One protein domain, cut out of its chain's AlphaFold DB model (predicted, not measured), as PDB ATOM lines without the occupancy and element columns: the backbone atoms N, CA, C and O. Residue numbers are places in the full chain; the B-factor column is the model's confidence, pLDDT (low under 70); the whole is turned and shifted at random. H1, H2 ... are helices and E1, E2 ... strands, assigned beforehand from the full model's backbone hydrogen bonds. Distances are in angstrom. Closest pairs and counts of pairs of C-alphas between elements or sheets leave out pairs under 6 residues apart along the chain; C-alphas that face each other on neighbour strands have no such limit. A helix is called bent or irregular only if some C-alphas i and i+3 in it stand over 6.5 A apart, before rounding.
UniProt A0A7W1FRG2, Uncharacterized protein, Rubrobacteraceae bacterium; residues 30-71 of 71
ATOM      1  N   ALA A  30     -43.550  33.511 -24.004       90.44
ATOM      2  CA  ALA A  30     -44.794  32.746 -24.031       90.44
ATOM      3  C   ALA A  30     -44.667  31.440 -23.231       90.44
ATOM      4  O   ALA A  30     -45.594  31.077 -22.505       90.44
ATOM      5  N   ALA A  31     -43.523  30.760 -23.324       92.75
ATOM      6  CA  ALA A  31     -43.233  29.543 -22.576       92.75
ATOM      7  C   ALA A  31     -43.179  29.809 -21.063       92.75
ATOM      8  O   ALA A  31     -43.847  29.103 -20.307       92.75
ATOM      9  N   PHE A  32     -42.476  30.861 -20.633       91.94
ATOM     10  CA  PHE A  32     -42.439  31.301 -19.237       91.94
ATOM     11  C   PHE A  32     -43.848  31.623 -18.725       91.94
ATOM     12  O   PHE A  32     -44.290  31.098 -17.704       91.94
ATOM     13  N   SER A  33     -44.594  32.438 -19.477       91.56
ATOM     14  CA  SER A  33     -45.947  32.857 -19.095       91.56
ATOM     15  C   SER A  33     -46.898  31.668 -18.940       91.56
ATOM     16  O   SER A  33     -47.678  31.619 -17.992       91.56
ATOM     17  N   LEU A  34     -46.820  30.680 -19.838       94.44
ATOM     18  CA  LEU A  34     -47.623  29.457 -19.753       94.44
ATOM     19  C   LEU A  34     -47.218  28.578 -18.565       94.44
ATOM     20  O   LEU A  34     -48.096  28.051 -17.884       94.44
ATOM     21  N   ALA A  35     -45.916  28.437 -18.299       95.12
ATOM     22  CA  ALA A  35     -45.416  27.651 -17.173       95.12
ATOM     23  C   ALA A  35     -45.867  28.218 -15.812       95.12
ATOM     24  O   ALA A  35     -46.121  27.448 -14.886       95.12
ATOM     25  N   HIS A  36     -46.026  29.541 -15.712       94.81
ATOM     26  CA  HIS A  36     -46.405  30.235 -14.476       94.81
ATOM     27  C   HIS A  36     -47.859  30.729 -14.439       94.81
ATOM     28  O   HIS A  36     -48.258  31.377 -13.475       94.81
ATOM     29  N   ALA A  37     -48.692  30.385 -15.426       92.38
ATOM     30  CA  ALA A  37     -50.084  30.844 -15.497       92.38
ATOM     31  C   ALA A  37     -50.926  30.446 -14.267       92.38
ATOM     32  O   ALA A  37     -51.857  31.154 -13.890       92.38
ATOM     33  N   ALA A  38     -50.591  29.321 -13.628       94.50
ATOM     34  CA  ALA A  38     -51.265  28.846 -12.421       94.50
ATOM     35  C   ALA A  38     -50.881  29.623 -11.145       94.50
ATOM     36  O   ALA A  38     -51.601  29.519 -10.155       94.50
ATOM     37  N   CYS A  39     -49.787  30.396 -11.160       94.56
ATOM     38  CA  CYS A  39     -49.330  31.204 -10.022       94.56
ATOM     39  C   CYS A  39     -50.159  32.487  -9.832       94.56
ATOM     40  O   CYS A  39     -50.064  33.132  -8.795       94.56
ATOM     41  N   GLY A  40     -50.989  32.856 -10.814       90.50
ATOM     42  CA  GLY A  40     -51.960  33.939 -10.673       90.50
ATOM     43  C   GLY A  40     -51.320  35.299 -10.393       90.50
ATOM     44  O   GLY A  40     -50.566  35.820 -11.213       90.50
ATOM     45  N   ASP A  41     -51.664  35.888  -9.249       92.12
ATOM     46  CA  ASP A  41     -51.220  37.212  -8.799       92.12
ATOM     47  C   ASP A  41     -49.771  37.245  -8.288       92.12
ATOM     48  O   ASP A  41     -49.224  38.321  -8.046       92.12
ATOM     49  N   GLU A  42     -49.111  36.090  -8.195       92.50
ATOM     50  CA  GLU A  42     -47.695  35.999  -7.838       92.50
ATOM     51  C   GLU A  42     -46.748  36.289  -9.017       92.50
ATOM     52  O   GLU A  42     -45.530  36.214  -8.850       92.50
ATOM     53  N   VAL A  43     -47.275  36.620 -10.204       92.06
ATOM     54  CA  VAL A  43     -46.490  36.961 -11.401       92.06
ATOM     55  C   VAL A  43     -46.504  38.470 -11.650       92.06
ATOM     56  O   VAL A  43     -47.553  39.077 -11.861       92.06
ATOM     57  N   LEU A  44     -45.318  39.078 -11.673       93.38
ATOM     58  CA  LEU A  44     -45.095  40.494 -11.958       93.38
ATOM     59  C   LEU A  44     -44.425  40.670 -13.320       93.38
ATOM     60  O   LEU A  44     -43.408  40.041 -13.604       93.38
ATOM     61  N   GLU A  45     -44.958  41.586 -14.127       93.06
ATOM     62  CA  GLU A  45     -44.367  42.024 -15.392       93.06
ATOM     63  C   GLU A  45     -43.884  43.473 -15.263       93.06
ATOM     64  O   GLU A  45     -44.647  44.372 -14.899       93.06
ATOM     65  N   VAL A  46     -42.613  43.716 -15.582       92.81
ATOM     66  CA  VAL A  46     -41.988  45.041 -15.528       92.81
ATOM     67  C   VAL A  46     -41.317  45.345 -16.859       92.81
ATOM     68  O   VAL A  46     -40.419  44.633 -17.302       92.81
ATOM     69  N   ARG A  47     -41.696  46.454 -17.495       92.56
ATOM     70  CA  ARG A  47     -40.999  46.944 -18.690       92.56
ATOM     71  C   ARG A  47     -39.691  47.630 -18.312       92.56
ATOM     72  O   ARG A  47     -39.677  48.528 -17.472       92.56
ATOM     73  N   ILE A  48     -38.610  47.241 -18.980       89.44
ATOM     74  CA  ILE A  48     -37.282  47.839 -18.837       89.44
ATOM     75  C   ILE A  48     -36.960  48.600 -20.125       89.44
ATOM     76  O   ILE A  48     -36.662  48.021 -21.173       89.44
ATOM     77  N   GLY A  49     -37.018  49.928 -20.047       88.81
ATOM     78  CA  GLY A  49     -36.876  50.783 -21.223       88.81
ATOM     79  C   GLY A  49     -37.974  50.513 -22.256       88.81
ATOM     80  O   GLY A  49     -39.129  50.281 -21.908       88.81
ATOM     81  N   GLU A  50     -37.614  50.561 -23.538       87.69
ATOM     82  CA  GLU A  50     -38.588  50.473 -24.635       87.69
ATOM     83  C   GLU A  50     -38.796  49.055 -25.180       87.69
ATOM     84  O   GLU A  50     -39.801  48.796 -25.837       87.69
ATOM     85  N   ARG A  51     -37.830  48.149 -24.975       85.19
ATOM     86  CA  ARG A  51     -37.763  46.867 -25.705       85.19
ATOM     87  C   ARG A  51     -37.526  45.641 -24.835       85.19
ATOM     88  O   ARG A  51     -37.547  44.539 -25.370       85.19
ATOM     89  N   MET A  52     -37.264  45.821 -23.542       88.12
ATOM     90  CA  MET A  52     -37.015  44.714 -22.625       88.12
ATOM     91  C   MET A  52     -38.141  44.599 -21.607       88.12
ATOM     92  O   MET A  52     -38.815  45.579 -21.271       88.12
ATOM     93  N   LEU A  53     -38.336  43.389 -21.115       91.81
ATOM     94  CA  LEU A  53     -39.414  43.031 -20.217       91.81
ATOM     95  C   LEU A  53     -38.885  42.015 -19.216       91.81
ATOM     96  O   LEU A  53     -38.342  40.990 -19.601       91.81
ATOM     97  N   LEU A  54     -39.012  42.319 -17.936       92.81
ATOM     98  CA  LEU A  54     -38.679  41.423 -16.843       92.81
ATOM     99  C   LEU A  54     -39.967  40.798 -16.336       92.81
ATOM    100  O   LEU A  54     -40.913  41.519 -16.015       92.81
ATOM    101  N   VAL A  55     -39.991  39.473 -16.247       94.19
ATOM    102  CA  VAL A  55     -41.070  38.745 -15.581       94.19
ATOM    103  C   VAL A  55     -40.502  38.073 -14.350       94.19
ATOM    104  O   VAL A  55     -39.441  37.451 -14.398       94.19
ATOM    105  N   TRP A  56     -41.215  38.204 -13.239       95.19
ATOM    106  CA  TRP A  56     -40.865  37.558 -11.987       95.19
ATOM    107  C   TRP A  56     -42.076  36.825 -11.434       95.19
ATOM    108  O   TRP A  56     -43.101  37.441 -11.157       95.19
ATOM    109  N   CYS A  57     -41.952  35.512 -11.255       95.06
ATOM    110  CA  CYS A  57     -42.905  34.734 -10.481       95.06
ATOM    111  C   CYS A  57     -42.379  34.578  -9.050       95.06
ATOM    112  O   CYS A  57     -41.404  33.861  -8.814       95.06
ATOM    113  N   MET A  58     -43.028  35.241  -8.094       93.81
ATOM    114  CA  MET A  58     -42.680  35.180  -6.672       93.81
ATOM    115  C   MET A  58     -42.991  33.803  -6.077       93.81
ATOM    116  O   MET A  58     -42.187  33.287  -5.306       93.81
ATOM    117  N   GLY A  59     -44.093  33.173  -6.500       92.69
ATOM    118  CA  GLY A  59     -44.493  31.836  -6.049       92.69
ATOM    119  C   GLY A  59     -43.479  30.748  -6.389       92.69
ATOM    120  O   GLY A  59     -43.238  29.834  -5.602       92.69
ATOM    121  N   CYS A  60     -42.839  30.866  -7.555       93.69
ATOM    122  CA  CYS A  60     -41.787  29.951  -8.001       93.69
ATOM    123  C   CYS A  60     -40.365  30.474  -7.747       93.69
ATOM    124  O   CYS A  60     -39.414  29.777  -8.086       93.69
ATOM    125  N   ALA A  61     -40.214  31.681  -7.193       93.50
ATOM    126  CA  ALA A  61     -38.934  32.364  -6.992       93.50
ATOM    127  C   ALA A  61     -38.033  32.440  -8.251       93.50
ATOM    128  O   ALA A  61     -36.808  32.426  -8.138       93.50
ATOM    129  N   VAL A  62     -38.627  32.562  -9.446       91.25
ATOM    130  CA  VAL A  62     -37.900  32.587 -10.731       91.25
ATOM    131  C   VAL A  62     -38.135  33.884 -11.493       91.25
ATOM    132  O   VAL A  62     -39.267  34.364 -11.595       91.25
ATOM    133  N   MET A  63     -37.058  34.448 -12.036       94.06
ATOM    134  CA  MET A  63     -37.064  35.709 -12.772       94.06
ATOM    135  C   MET A  63     -36.321  35.568 -14.098       94.06
ATOM    136  O   MET A  63     -35.246  34.967 -14.152       94.06
ATOM    137  N   GLU A  64     -36.871  36.184 -15.142       92.44
ATOM    138  CA  GLU A  64     -36.284  36.189 -16.479       92.44
ATOM    139  C   GLU A  64     -36.482  37.547 -17.167       92.44
ATOM    140  O   GLU A  64     -37.452  38.266 -16.907       92.44
ATOM    141  N   VAL A  65     -35.532  37.923 -18.029       91.56
ATOM    142  CA  VAL A  65     -35.577  39.159 -18.818       91.56
ATOM    143  C   VAL A  65     -35.645  38.802 -20.296       91.56
ATOM    144  O   VAL A  65     -34.740  38.174 -20.836       91.56
ATOM    145  N   PHE A  66     -36.699  39.266 -20.952       90.12
ATOM    146  CA  PHE A  66     -36.984  39.074 -22.363       90.12
ATOM    147  C   PHE A  66     -36.702  40.356 -23.139       90.12
ATOM    148  O   PHE A  66     -37.028  41.457 -22.695       90.12
ATOM    149  N   GLY A  67     -36.132  40.224 -24.330       85.50
ATOM    150  CA  GLY A  67     -35.904  41.347 -25.228       85.50
ATOM    151  C   GLY A  67     -34.725  41.112 -26.165       85.50
ATOM    152  O   GLY A  67     -33.973  40.152 -26.003       85.50
ATOM    153  N   PRO A  68     -34.542  41.984 -27.166       77.69
ATOM    154  CA  PRO A  68     -33.401  41.886 -28.056       77.69
ATOM    155  C   PRO A  68     -32.113  42.137 -27.264       77.69
ATOM    156  O   PRO A  68     -31.953  43.199 -26.657       77.69
ATOM    157  N   CYS A  69     -31.171  41.194 -27.313       64.12
ATOM    158  CA  CYS A  69     -29.799  41.451 -26.896       64.12
ATOM    159  C   CYS A  69     -29.229  42.544 -27.809       64.12
ATOM    160  O   CYS A  69     -28.854  42.270 -28.948       64.12
ATOM    161  N   ASN A  70     -29.186  43.794 -27.339       56.00
ATOM    162  CA  ASN A  70     -28.383  44.818 -27.996       56.00
ATOM    163  C   ASN A  70     -26.919  44.414 -27.809       56.00
ATOM    164  O   ASN A  70     -26.356  44.601 -26.730       56.00
ATOM    165  N   ARG A  71     -26.338  43.816 -28.844       45.66
ATOM    166  CA  ARG A  71     -24.906  43.565 -28.947       45.66
ATOM    167  C   ARG A  71     -24.272  44.576 -29.889       45.66
ATOM    168  O   ARG A  71     -24.903  44.877 -30.926       45.66
TER     169      ARG A  71
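AT A GLANCE: This is residues 30 to 71 of the 71 residues of an uncharacterized protein of Rubrobacteraceae bacterium (UniProt A0A7W1FRG2). The main part is a narrow three-stranded antiparallel sheet, E1 to E3, with the short helix H2 at one end of it, by the start of E1 and the end of E2, and the short helix H1 folded back from H2 toward the sheet. The last residues, 67 to 71, run on past the end of E3 as a tail, away from the end where H2 lies. You have 42 printed residues with two named helices and three named strands, in the order H1 H2 E1 E2 E3; the class is mixed, helices and strands, and the sheet's order is E1 - E2 - E3. The whole is only just compact, close to loose, with a radius of gyration of the C-alphas of 10.8 A, and its outline is only just elongated, with spans of 33 by 17 by 14 A.

IN THESE COORDINATES: Begin at C-alpha 30 at (-44.794, 32.746, -24.031), where H1 starts; it covers residues 30 to 35 and measures 8.6 A from first to last C-alpha. After His 36 comes H2, residues 37 to 42, which is 9.5 A long and irregular: C-alphas 38 and 41 are 9.1 A apart, against about 5 A in a regular helix. At the next residue find C-alpha 43 at (-46.490, 36.961, -11.401), the start of E1, residues 43 to 48, 16.1 A long. Past residues 49 to 51 look for E2, residues 52 to 57, which is 16.8 A long. After residues 58 to 61 comes E3, residues 62 to 66, 13.4 A long, ending with C-alpha 66 at (-36.984, 39.074, -22.363).

HOW THE PARTS SIT: Start from the sheet, a meander of E1, E2 and E3, each strand the antiparallel neighbour of the one before. E2 is its inner strand, and E1 and E3 are its edge strands. Look at the hairpin of E1 and E2, whose directions stand at 161 degrees: the C-alphas of Val 43 and Cys 57 face each other at 4.3 A, and N 44 and O 56 are within hydrogen-bond range at 2.8 A, as are N 54 and O 46 at 2.8 A. In the hairpin of E2 and E3, at 165 degrees, the C-alphas of Leu 54 and Val 65 face each other at 4.3 A; here N 66 and O 53 are within hydrogen-bond range at 2.7 A, and N 55 and O 64 at 2.9 A. Moving outward, you find that H2 is on the sheet but only grazes it, with its residues 37 to 42. The closest C-alphas of H2 and E2 are those of Glu 42 and Cys 57, 5.6 A apart. H1 is also on the sheet and only grazes it, with its residues 32 to 33. H1 and E2 are near each other, with 6 pairs of C-alphas within 10 A. H1 and H2 meet only through their link. In H1 every O i to N i+4 pair is within hydrogen-bond range; in H2 it is 0 of 2, beside 1 of 3 O i to N i+3 pairs.

THE WHOLE: The two C-alphas farthest apart are those of Ala 38, in H2, and Arg 71, at 34.4 A, while the first and last printed C-alphas, those of Ala 30 and Arg 71, are 23.2 A apart. Arg 71 is the chain's last residue. The printed part has no cut, and the links H1 to H2, H2 to E1, E1 to E2 and E2 to E3 are tight. Read the B-factor column for the model's confidence: the mean pLDDT of the printed part is 89.1, and residues 69 to 71 are under 70.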